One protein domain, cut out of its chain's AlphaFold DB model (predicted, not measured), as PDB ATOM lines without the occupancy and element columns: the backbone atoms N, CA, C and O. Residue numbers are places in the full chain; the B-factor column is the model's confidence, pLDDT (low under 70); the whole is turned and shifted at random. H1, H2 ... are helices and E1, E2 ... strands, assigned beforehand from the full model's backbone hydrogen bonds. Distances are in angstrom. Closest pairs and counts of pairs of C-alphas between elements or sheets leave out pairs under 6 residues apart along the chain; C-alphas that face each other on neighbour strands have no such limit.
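AT A GLANCE: This is residues 2 to 83 of the 300 residues of the protein "Hypothetical protein" of Mantoniella antarctica (UniProt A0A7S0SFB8). With little regular structure, this is one helix, H1, packed on strand E1 of a two-stranded hairpin, E1 and E2, with the long loop of residues 17 to 58 running round them. The printed part has 82 residues, 27 of them in named elements, in the order H1, E1, E2; the sheet is antiparallel and the class mixed. It is compact, radius of gyration of the C-alphas 12.2 A, spanning 34 by 29 by 18 A.

IN THESE COORDINATES: Find C-alpha 2 at (20.029, 16.929, 30.058); from there H1, residues 2 to 16, runs 21.0 A. E1 is residues 59 to 64, 15.4 A; E2, residues 67 to 72, runs 16.1 A to C-alpha 72 at (8.925, 12.721, 21.267).

HOW THE PARTS SIT: The closest C-alphas of H1 and E1 are those of Asp 5 and Ser 60, 4.5 A apart. In the hairpin, look for N 60 and O 71, 2.8 A, within hydrogen-bond range. In H1, 10 of 11 O i to N i+4 pairs are within range. Residues 44 to 45 pair with 80 to 81, parallel.

THE WHOLE: The C-alphas of Asp 19 and Ala 50 are farthest apart, 36.8 A. The printed part has no cut; H1 to E1 is a long link. Look at Asp 66 for the one pLDDT under 70.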
ATOM      1  N   THR A   2      20.473  15.559  30.371       82.88
ATOM      2  CA  THR A   2      20.029  16.929  30.058       82.88
ATOM      3  C   THR A   2      20.635  17.554  28.791       82.88
ATOM      4  O   THR A   2      19.853  17.972  27.943       82.88
ATOM      5  N   PRO A   3      21.968  17.562  28.557       91.25
ATOM      6  CA  PRO A   3      22.515  18.171  27.338       91.25
ATOM      7  C   PRO A   3      22.100  17.448  26.049       91.25
ATOM      8  O   PRO A   3      21.890  18.089  25.022       91.25
ATOM      9  N   VAL A   4      21.951  16.119  26.103       95.00
ATOM     10  CA  VAL A   4      21.505  15.305  24.962       95.00
ATOM     11  C   VAL A   4      20.044  15.613  24.640       95.00
ATOM     12  O   VAL A   4      19.711  15.824  23.477       95.00
ATOM     13  N   ASP A   5      19.187  15.709  25.658       94.75
ATOM     14  CA  ASP A   5      17.776  16.056  25.477       94.75
ATOM     15  C   ASP A   5      17.597  17.475  24.932       94.75
ATOM     16  O   ASP A   5      16.869  17.677  23.961       94.75
ATOM     17  N   THR A   6      18.325  18.451  25.481       94.56
ATOM     18  CA  THR A   6      18.345  19.814  24.939       94.56
ATOM     19  C   THR A   6      18.827  19.828  23.487       94.56
ATOM     20  O   THR A   6      18.193  20.460  22.644       94.56
ATOM     21  N   GLY A   7      19.903  19.103  23.168       96.31
ATOM     22  CA  GLY A   7      20.456  19.023  21.814       96.31
ATOM     23  C   GLY A   7      19.468  18.464  20.787       96.31
ATOM     24  O   GLY A   7      19.294  19.057  19.722       96.31
ATOM     25  N   LYS A   8      18.743  17.392  21.128       96.88
ATOM     26  CA  LYS A   8      17.666  16.847  20.285       96.88
ATOM     27  C   LYS A   8      16.553  17.863  20.047       96.88
ATOM     28  O   LYS A   8      16.075  18.001  18.921       96.88
ATOM     29  N   CYS A   9      16.136  18.583  21.092       95.44
ATOM     30  CA  CYS A   9      15.112  19.614  20.964       95.44
ATOM     31  C   CYS A   9      15.561  20.753  20.047       95.44
ATOM     32  O   CYS A   9      14.811  21.137  19.151       95.44
ATOM     33  N   VAL A  10      16.797  21.230  20.202       95.62
ATOM     34  CA  VAL A  10      17.391  22.226  19.300       95.62
ATOM     35  C   VAL A  10      17.412  21.704  17.862       95.62
ATOM     36  O   VAL A  10      16.931  22.389  16.963       95.62
ATOM     37  N   ALA A  11      17.882  20.475  17.632       96.81
ATOM     38  CA  ALA A  11      17.942  19.876  16.299       96.81
ATOM     39  C   ALA A  11      16.562  19.781  15.621       96.81
ATOM     40  O   ALA A  11      16.442  20.012  14.416       96.81
ATOM     41  N   ALA A  12      15.518  19.461  16.385       96.38
ATOM     42  CA  ALA A  12      14.146  19.392  15.893       96.38
ATOM     43  C   ALA A  12      13.559  20.775  15.577       96.38
ATOM     44  O   ALA A  12      12.994  20.974  14.497       96.38
ATOM     45  N   VAL A  13      13.712  21.732  16.497       95.19
ATOM     46  CA  VAL A  13      13.186  23.097  16.357       95.19
ATOM     47  C   VAL A  13      13.875  23.835  15.206       95.19
ATOM     48  O   VAL A  13      13.204  24.538  14.459       95.19
ATOM     49  N   LEU A  14      15.174  23.606  14.983       95.56
ATOM     50  CA  LEU A  14      15.921  24.194  13.865       95.56
ATOM     51  C   LEU A  14      15.309  23.893  12.489       95.56
ATOM     52  O   LEU A  14      15.401  24.724  11.590       95.56
ATOM     53  N   THR A  15      14.694  22.722  12.299       95.50
ATOM     54  CA  THR A  15      14.120  22.334  10.997       95.50
ATOM     55  C   THR A  15      12.600  22.458  10.933       95.50
ATOM     56  O   THR A  15      12.050  22.581   9.834       95.50
ATOM     57  N   ASN A  16      11.911  22.447  12.080       95.38
ATOM     58  CA  ASN A  16      10.446  22.451  12.163       95.38
ATOM     59  C   ASN A  16       9.839  23.764  12.695       95.38
ATOM     60  O   ASN A  16       8.653  23.982  12.478       95.38
ATOM     61  N   GLY A  17      10.609  24.640  13.349       90.94
ATOM     62  CA  GLY A  17      10.100  25.819  14.070       90.94
ATOM     63  C   GLY A  17       9.701  27.030  13.214       90.94
ATOM     64  O   GLY A  17       9.187  28.005  13.749       90.94
ATOM     65  N   GLY A  18       9.916  26.991  11.895       88.44
ATOM     66  CA  GLY A  18       9.593  28.115  11.004       88.44
ATOM     67  C   GLY A  18      10.437  29.369  11.276       88.44
ATOM     68  O   GLY A  18      11.566  29.268  11.749       88.44
ATOM     69  N   ASP A  19       9.891  30.547  10.952       87.75
ATOM     70  CA  ASP A  19      10.610  31.830  11.048       87.75
ATOM     71  C   ASP A  19      10.772  32.332  12.496       87.75
ATOM     72  O   ASP A  19      11.712  33.065  12.800       87.75
ATOM     73  N   VAL A  20       9.858  31.937  13.392       88.12
ATOM     74  CA  VAL A  20       9.873  32.286  14.822       88.12
ATOM     75  C   VAL A  20       9.749  30.993  15.635       88.12
ATOM     76  O   VAL A  20       8.642  30.626  16.030       88.12
ATOM     77  N   PRO A  21      10.861  30.266  15.843       86.62
ATOM     78  CA  PRO A  21      10.838  28.971  16.509       86.62
ATOM     79  C   PRO A  21      10.402  29.079  17.975       86.62
ATOM     80  O   PRO A  21      11.030  29.790  18.760       86.62
ATOM     81  N   ASP A  22       9.383  28.305  18.355       89.56
ATOM     82  CA  ASP A  22       8.955  28.108  19.743       89.56
ATOM     83  C   ASP A  22       8.946  26.612  20.086       89.56
ATOM     84  O   ASP A  22       8.314  25.794  19.417       89.56
ATOM     85  N   LEU A  23       9.657  26.241  21.151       88.31
ATOM     86  CA  LEU A  23       9.705  24.867  21.644       88.31
ATOM     87  C   LEU A  23       8.329  24.383  22.117       88.31
ATOM     88  O   LEU A  23       8.007  23.207  21.941       88.31
ATOM     89  N   TYR A  24       7.508  25.281  22.674       89.31
ATOM     90  CA  TYR A  24       6.160  24.961  23.145       89.31
ATOM     91  C   TYR A  24       5.230  24.523  22.011       89.31
ATOM     92  O   TYR A  24       4.183  23.939  22.279       89.31
ATOM     93  N   ASP A  25       5.614  24.685  20.747       89.94
ATOM     94  CA  ASP A  25       4.824  24.187  19.620       89.94
ATOM     95  C   ASP A  25       4.719  22.677  19.624       89.94
ATOM     96  O   ASP A  25       3.681  22.135  19.261       89.94
ATOM     97  N   PHE A  26       5.755  22.005  20.110       90.38
ATOM     98  CA  PHE A  26       5.933  20.567  19.973       90.38
ATOM     99  C   PHE A  26       5.687  19.794  21.278       90.38
ATOM    100  O   PHE A  26       5.719  18.564  21.283       90.38
ATOM    101  N   LEU A  27       5.444  20.484  22.400       86.88
ATOM    102  CA  LEU A  27       5.249  19.846  23.708       86.88
ATOM    103  C   LEU A  27       3.813  19.328  23.870       86.88
ATOM    104  O   LEU A  27       2.854  20.074  23.682       86.88
ATOM    105  N   GLU A  28       3.669  18.061  24.274       76.69
ATOM    106  CA  GLU A  28       2.371  17.362  24.349       76.69
ATOM    107  C   GLU A  28       1.437  17.898  25.453       76.69
ATOM    108  O   GLU A  28       0.223  17.906  25.281       76.69
ATOM    109  N   VAL A  29       1.988  18.314  26.601       77.31
ATOM    110  CA  VAL A  29       1.207  18.579  27.834       77.31
ATOM    111  C   VAL A  29       0.965  20.067  28.084       77.31
ATOM    112  O   VAL A  29      -0.095  20.455  28.566       77.31
ATOM    113  N   VAL A  30       1.967  20.898  27.807       81.69
ATOM    114  CA  VAL A  30       1.958  22.348  28.095       81.69
ATOM    115  C   VAL A  30       1.983  23.193  26.824       81.69
ATOM    116  O   VAL A  30       1.986  24.417  26.899       81.69
ATOM    117  N   GLY A  31       2.065  22.536  25.670       84.19
ATOM    118  CA  GLY A  31       2.298  23.153  24.379       84.19
ATOM    119  C   GLY A  31       1.158  22.944  23.392       84.19
ATOM    120  O   GLY A  31       0.053  22.545  23.754       84.19
ATOM    121  N   ARG A  32       1.445  23.211  22.115       86.94
ATOM    122  CA  ARG A  32       0.495  23.052  21.003       86.94
ATOM    123  C   ARG A  32       0.461  21.631  20.430       86.94
ATOM    124  O   ARG A  32      -0.361  21.371  19.554       86.94
ATOM    125  N   ALA A  33       1.332  20.738  20.912       87.00
ATOM    126  CA  ALA A  33       1.444  19.340  20.487       87.00
ATOM    127  C   ALA A  33       1.500  19.150  18.955       87.00
ATOM    128  O   ALA A  33       0.968  18.182  18.409       87.00
ATOM    129  N   GLN A  34       2.125  20.090  18.244       90.75
ATOM    130  CA  GLN A  34       2.306  20.001  16.802       90.75
ATOM    131  C   GLN A  34       3.271  18.858  16.465       90.75
ATOM    132  O   GLN A  34       4.283  18.672  17.146       90.75
ATOM    133  N   PRO A  35       2.996  18.084  15.403       90.19
ATOM    134  CA  PRO A  35       3.890  17.019  14.985       90.19
ATOM    135  C   PRO A  35       5.147  17.587  14.314       90.19
ATOM    136  O   PRO A  35       5.087  18.577  13.581       90.19
ATOM    137  N   LEU A  36       6.280  16.898  14.472       93.44
ATOM    138  CA  LEU A  36       7.448  17.141  13.624       93.44
ATOM    139  C   LEU A  36       7.170  16.585  12.224       93.44
ATOM    140  O   LEU A  36       6.948  15.388  12.051       93.44
ATOM    141  N   THR A  37       7.196  17.445  11.209       94.81
ATOM    142  CA  THR A  37       6.887  17.063   9.818       94.81
ATOM    143  C   THR A  37       8.139  16.876   8.964       94.81
ATOM    144  O   THR A  37       8.101  16.177   7.951       94.81
ATOM    145  N   LYS A  38       9.273  17.442   9.388       95.75
ATOM    146  CA  LYS A  38      10.579  17.342   8.729       95.75
ATOM    147  C   LYS A  38      11.569  16.615   9.633       95.75
ATOM    148  O   LYS A  38      11.478  16.708  10.859       95.75
ATOM    149  N   ARG A  39      12.546  15.922   9.030       96.12
ATOM    150  CA  ARG A  39      13.683  15.363   9.780       96.12
ATOM    151  C   ARG A  39      14.380  16.473  10.574       96.12
ATOM    152  O   ARG A  39      14.482  17.606  10.097       96.12
ATOM    153  N   CYS A  40      14.822  16.144  11.783       96.81
ATOM    154  CA  CYS A  40      15.630  17.036  12.608       96.81
ATOM    155  C   CYS A  40      16.976  17.313  11.921       96.81
ATOM    156  O   CYS A  40      17.381  16.578  11.015       96.81
ATOM    157  N   ALA A  41      17.663  18.374  12.341       97.62
ATOM    158  CA  ALA A  41      19.046  18.594  11.934       97.62
ATOM    159  C   ALA A  41      19.920  17.389  12.347       97.62
ATOM    160  O   ALA A  41      19.626  16.784  13.383       97.62
ATOM    161  N   PRO A  42      20.980  17.048  11.584       97.50
ATOM    162  CA  PRO A  42      21.888  15.969  11.957       97.50
ATOM    163  C   PRO A  42      22.406  16.140  13.386       97.50
ATOM    164  O   PRO A  42      22.874  17.224  13.749       97.50
ATOM    165  N   PHE A  43      22.320  15.087  14.193       97.94
ATOM    166  CA  PHE A  43      22.633  15.148  15.616       97.94
ATOM    167  C   PHE A  43      23.472  13.952  16.067       97.94
ATOM    168  O   PHE A  43      23.078  12.795  15.918       97.94
ATOM    169  N   ILE A  44      24.628  14.253  16.662       98.19
ATOM    170  CA  ILE A  44      25.535  13.275  17.267       98.19
ATOM    171  C   ILE A  44      25.432  13.417  18.784       98.19
ATOM    172  O   ILE A  44      25.725  14.480  19.334       98.19
ATOM    173  N   ALA A  45      25.030  12.346  19.460       97.88
ATOM    174  CA  ALA A  45      24.954  12.294  20.910       97.88
ATOM    175  C   ALA A  45      26.251  11.713  21.489       97.88
ATOM    176  O   ALA A  45      26.634  10.590  21.166       97.88
ATOM    177  N   VAL A  46      26.903  12.472  22.370       97.75
ATOM    178  CA  VAL A  46      28.118  12.056  23.089       97.75
ATOM    179  C   VAL A  46      27.837  12.151  24.593       97.75
ATOM    180  O   VAL A  46      28.044  13.210  25.191       97.75
ATOM    181  N   PRO A  47      27.236  11.117  25.213       96.44
ATOM    182  CA  PRO A  47      26.943  11.136  26.639       96.44
ATOM    183  C   PRO A  47      28.231  11.106  27.475       96.44
ATOM    184  O   PRO A  47      29.144  10.332  27.215       96.44
ATOM    185  N   THR A  48      28.264  11.911  28.537       96.50
ATOM    186  CA  THR A  48      29.338  11.929  29.553       96.50
ATOM    187  C   THR A  48      28.892  11.301  30.879       96.50
ATOM    188  O   THR A  48      29.544  11.441  31.911       96.50
ATOM    189  N   THR A  49      27.737  10.629  30.868       95.94
ATOM    190  CA  THR A  49      27.137   9.965  32.031       95.94
ATOM    191  C   THR A  49      26.633   8.584  31.645       95.94
ATOM    192  O   THR A  49      25.874   8.481  30.682       95.94
ATOM    193  N   ALA A  50      26.941   7.568  32.446       94.69
ATOM    194  CA  ALA A  50      26.352   6.237  32.327       94.69
ATOM    195  C   ALA A  50      25.052   6.157  33.153       94.69
ATOM    196  O   ALA A  50      25.085   5.833  34.339       94.69
ATOM    197  N   GLY A  51      23.916   6.519  32.548       90.75
ATOM    198  CA  GLY A  51      22.596   6.406  33.183       90.75
ATOM    199  C   GLY A  51      21.423   6.488  32.213       90.75
ATOM    200  O   GLY A  51      20.876   5.447  31.866       90.75
ATOM    201  N   PRO A  52      21.067   7.686  31.712       88.00
ATOM    202  CA  PRO A  52      19.762   7.906  31.076       88.00
ATOM    203  C   PRO A  52      19.523   7.219  29.724       88.00
ATOM    204  O   PRO A  52      18.397   7.265  29.232       88.00
ATOM    205  N   GLY A  53      20.569   6.714  29.052       93.94
ATOM    206  CA  GLY A  53      20.462   6.096  27.722       93.94
ATOM    207  C   GLY A  53      19.841   7.004  26.651       93.94
ATOM    208  O   GLY A  53      19.294   6.529  25.655       93.94
ATOM    209  N   ALA A  54      19.850   8.327  26.861       94.81
ATOM    210  CA  ALA A  54      19.135   9.279  26.018       94.81
ATOM    211  C   ALA A  54      19.667   9.277  24.578       94.81
ATOM    212  O   ALA A  54      18.918   9.516  23.640       94.81
ATOM    213  N   GLU A  55      20.936   8.960  24.366       96.75
ATOM    214  CA  GLU A  55      21.574   8.840  23.057       96.75
ATOM    215  C   GLU A  55      20.937   7.787  22.131       96.75
ATOM    216  O   GLU A  55      21.141   7.845  20.923       96.75
ATOM    217  N   VAL A  56      20.116   6.876  22.665       96.94
ATOM    218  CA  VAL A  56      19.410   5.833  21.898       96.94
ATOM    219  C   VAL A  56      17.889   5.873  22.034       96.94
ATOM    220  O   VAL A  56      17.194   4.920  21.682       96.94
ATOM    221  N   THR A  57      17.334   6.991  22.503       95.81
ATOM    222  CA  THR A  57      15.882   7.166  22.641       95.81
ATOM    223  C   THR A  57      15.353   8.262  21.722       95.81
ATOM    224  O   THR A  57      16.050   9.206  21.353       95.81
ATOM    225  N   LYS A  58      14.066   8.179  21.377       94.12
ATOM    226  CA  LYS A  58      13.363   9.167  20.536       94.12
ATOM    227  C   LYS A  58      12.666  10.276  21.336       94.12
ATOM    228  O   LYS A  58      11.842  11.012  20.790       94.12
ATOM    229  N   ASN A  59      12.942  10.338  22.636       92.25
ATOM    230  CA  ASN A  59      12.291  11.226  23.584       92.25
ATOM    231  C   ASN A  59      13.317  12.236  24.099       92.25
ATOM    232  O   ASN A  59      14.501  11.919  24.217       92.25
ATOM    233  N   SER A  60      12.828  13.417  24.449       92.25
ATOM    234  CA  SER A  60      13.545  14.404  25.248       92.25
ATOM    235  C   SER A  60      12.647  14.868  26.373       92.25
ATOM    236  O   SER A  60      11.464  15.134  26.141       92.25
ATOM    237  N   VAL A  61      13.184  14.916  27.589       88.12
ATOM    238  CA  VAL A  61      12.469  15.391  28.775       88.12
ATOM    239  C   VAL A  61      12.976  16.784  29.119       88.12
ATOM    240  O   VAL A  61      14.178  17.021  29.189       88.12
ATOM    241  N   LEU A  62      12.045  17.709  29.312       85.31
ATOM    242  CA  LEU A  62      12.304  19.119  29.566       85.31
ATOM    243  C   LEU A  62      11.531  19.568  30.802       85.31
ATOM    244  O   LEU A  62      10.450  19.053  31.095       85.31
ATOM    245  N   GLU A  63      12.073  20.556  31.498       82.31
ATOM    246  CA  GLU A  63      11.371  21.252  32.574       82.31
ATOM    247  C   GLU A  63      10.622  22.455  31.993       82.31
ATOM    248  O   GLU A  63      11.190  23.260  31.255       82.31
ATOM    249  N   ALA A  64       9.332  22.557  32.304       79.62
ATOM    250  CA  ALA A  64       8.456  23.647  31.900       79.62
ATOM    251  C   ALA A  64       7.667  24.123  33.127       79.62
ATOM    252  O   ALA A  64       6.590  23.603  33.432       79.62
ATOM    253  N   GLY A  65       8.226  25.098  33.849       77.62
ATOM    254  CA  GLY A  65       7.691  25.543  35.137       77.62
ATOM    255  C   GLY A  65       7.857  24.467  36.212       77.62
ATOM    256  O   GLY A  65       8.963  23.995  36.448       77.62
ATOM    257  N   ASP A  66       6.755  24.069  36.841       68.75
ATOM    258  CA  ASP A  66       6.676  23.025  37.872       68.75
ATOM    259  C   ASP A  66       6.484  21.607  37.295       68.75
ATOM    260  O   ASP A  66       6.312  20.640  38.039       68.75
ATOM    261  N   ARG A  67       6.493  21.458  35.963       70.12
ATOM    262  CA  ARG A  67       6.203  20.191  35.277       70.12
ATOM    263  C   ARG A  67       7.383  19.698  34.455       70.12
ATOM    264  O   ARG A  67       8.026  20.461  33.736       70.12
ATOM    265  N   LYS A  68       7.582  18.378  34.465       76.38
ATOM    266  CA  LYS A  68       8.383  17.682  33.453       76.38
ATOM    267  C   LYS A  68       7.498  17.295  32.279       76.38
ATOM    268  O   LYS A  68       6.470  16.642  32.449       76.38
ATOM    269  N   VAL A  69       7.907  17.696  31.085       82.31
ATOM    270  CA  VAL A  69       7.193  17.454  29.829       82.31
ATOM    271  C   VAL A  69       8.121  16.787  28.834       82.31
ATOM    272  O   VAL A  69       9.341  16.878  28.958       82.31
ATOM    273  N   SER A  70       7.558  16.081  27.857       85.12
ATOM    274  CA  SER A  70       8.356  15.386  26.856       85.12
ATOM    275  C   SER A  70       8.023  15.855  25.453       85.12
ATOM    276  O   SER A  70       6.855  16.051  25.113       85.12
ATOM    277  N   MET A  71       9.069  15.996  24.644       90.94
ATOM    278  CA  MET A  71       8.976  16.035  23.193       90.94
ATOM    279  C   MET A  71       9.430  14.679  22.661       90.94
ATOM    280  O   MET A  71      10.482  14.174  23.062       90.94
ATOM    281  N   ARG A  72       8.632  14.058  21.789       91.62
ATOM    282  CA  ARG A  72       8.925  12.721  21.267       91.62
ATOM    283  C   ARG A  72       8.576  12.620  19.794       91.62
ATOM    284  O   ARG A  72       7.478  12.975  19.376       91.62
ATOM    285  N   HIS A  73       9.492  12.081  19.001       94.25
ATOM    286  CA  HIS A  73       9.229  11.769  17.600       94.25
ATOM    287  C   HIS A  73      10.304  10.823  17.061       94.25
ATOM    288  O   HIS A  73      11.466  10.996  17.420       94.25
ATOM    289  N   PRO A  74       9.999   9.878  16.149       94.38
ATOM    290  CA  PRO A  74      11.022   9.028  15.528       94.38
ATOM    291  C   PRO A  74      12.204   9.791  14.907       94.38
ATOM    292  O   PRO A  74      13.316   9.280  14.889       94.38
ATOM    293  N   TYR A  75      11.987  11.024  14.438       96.06
ATOM    294  CA  TYR A  75      13.052  11.882  13.892       96.06
ATOM    295  C   TYR A  75      13.999  12.475  14.943       96.06
ATOM    296  O   TYR A  75      15.006  13.056  14.563       96.06
ATOM    297  N   MET A  76      13.686  12.369  16.236       96.50
ATOM    298  CA  MET A  76      14.546  12.849  17.326       96.50
ATOM    299  C   MET A  76      15.564  11.806  17.799       96.50
ATOM    300  O   MET A  76      16.333  12.088  18.718       96.50
ATOM    301  N   LEU A  77      15.554  10.599  17.227       97.06
ATOM    302  CA  LEU A  77      16.615   9.634  17.487       97.06
ATOM    303  C   LEU A  77      17.934  10.197  16.921       97.06
ATOM    304  O   LEU A  77      17.933  10.599  15.755       97.06
ATOM    305  N   PRO A  78      19.028  10.249  17.703       97.25
ATOM    306  CA  PRO A  78      20.319  10.712  17.200       97.25
ATOM    307  C   PRO A  78      20.795   9.881  16.003       97.25
ATOM    308  O   PRO A  78      20.568   8.672  15.954       97.25
ATOM    309  N   ASP A  79      21.481  10.518  15.052       97.69
ATOM    310  CA  ASP A  79      22.052   9.828  13.889       97.69
ATOM    311  C   ASP A  79      23.247   8.954  14.291       97.69
ATOM    312  O   ASP A  79      23.477   7.892  13.712       97.69
ATOM    313  N   VAL A  80      24.010   9.408  15.291       97.94
ATOM    314  CA  VAL A  80      25.165   8.702  15.852       97.94
ATOM    315  C   VAL A  80      25.168   8.862  17.370       97.94
ATOM    316  O   VAL A  80      25.016   9.972  17.881       97.94
ATOM    317  N   ALA A  81      25.400   7.762  18.084       97.56
ATOM    318  CA  ALA A  81      25.730   7.753  19.505       97.56
ATOM    319  C   ALA A  81      27.206   7.359  19.674       97.56
ATOM    320  O   ALA A  81      27.616   6.301  19.197       97.56
ATOM    321  N   VAL A  82      28.005   8.203  20.331       97.94
ATOM    322  CA  VAL A  82      29.421   7.934  20.636       97.94
ATOM    323  C   VAL A  82      29.553   7.678  22.127       97.94
ATOM    324  O   VAL A  82      29.484   8.606  22.929       97.94
ATOM    325  N   ILE A  83      29.720   6.411  22.489       97.88
ATOM    326  CA  ILE A  83      29.788   5.971  23.880       97.88
ATOM    327  C   ILE A  83      31.245   5.684  24.200       97.88
ATOM    328  O   ILE A  83      31.788   4.665  23.782       97.88
TER     329      ILE A  83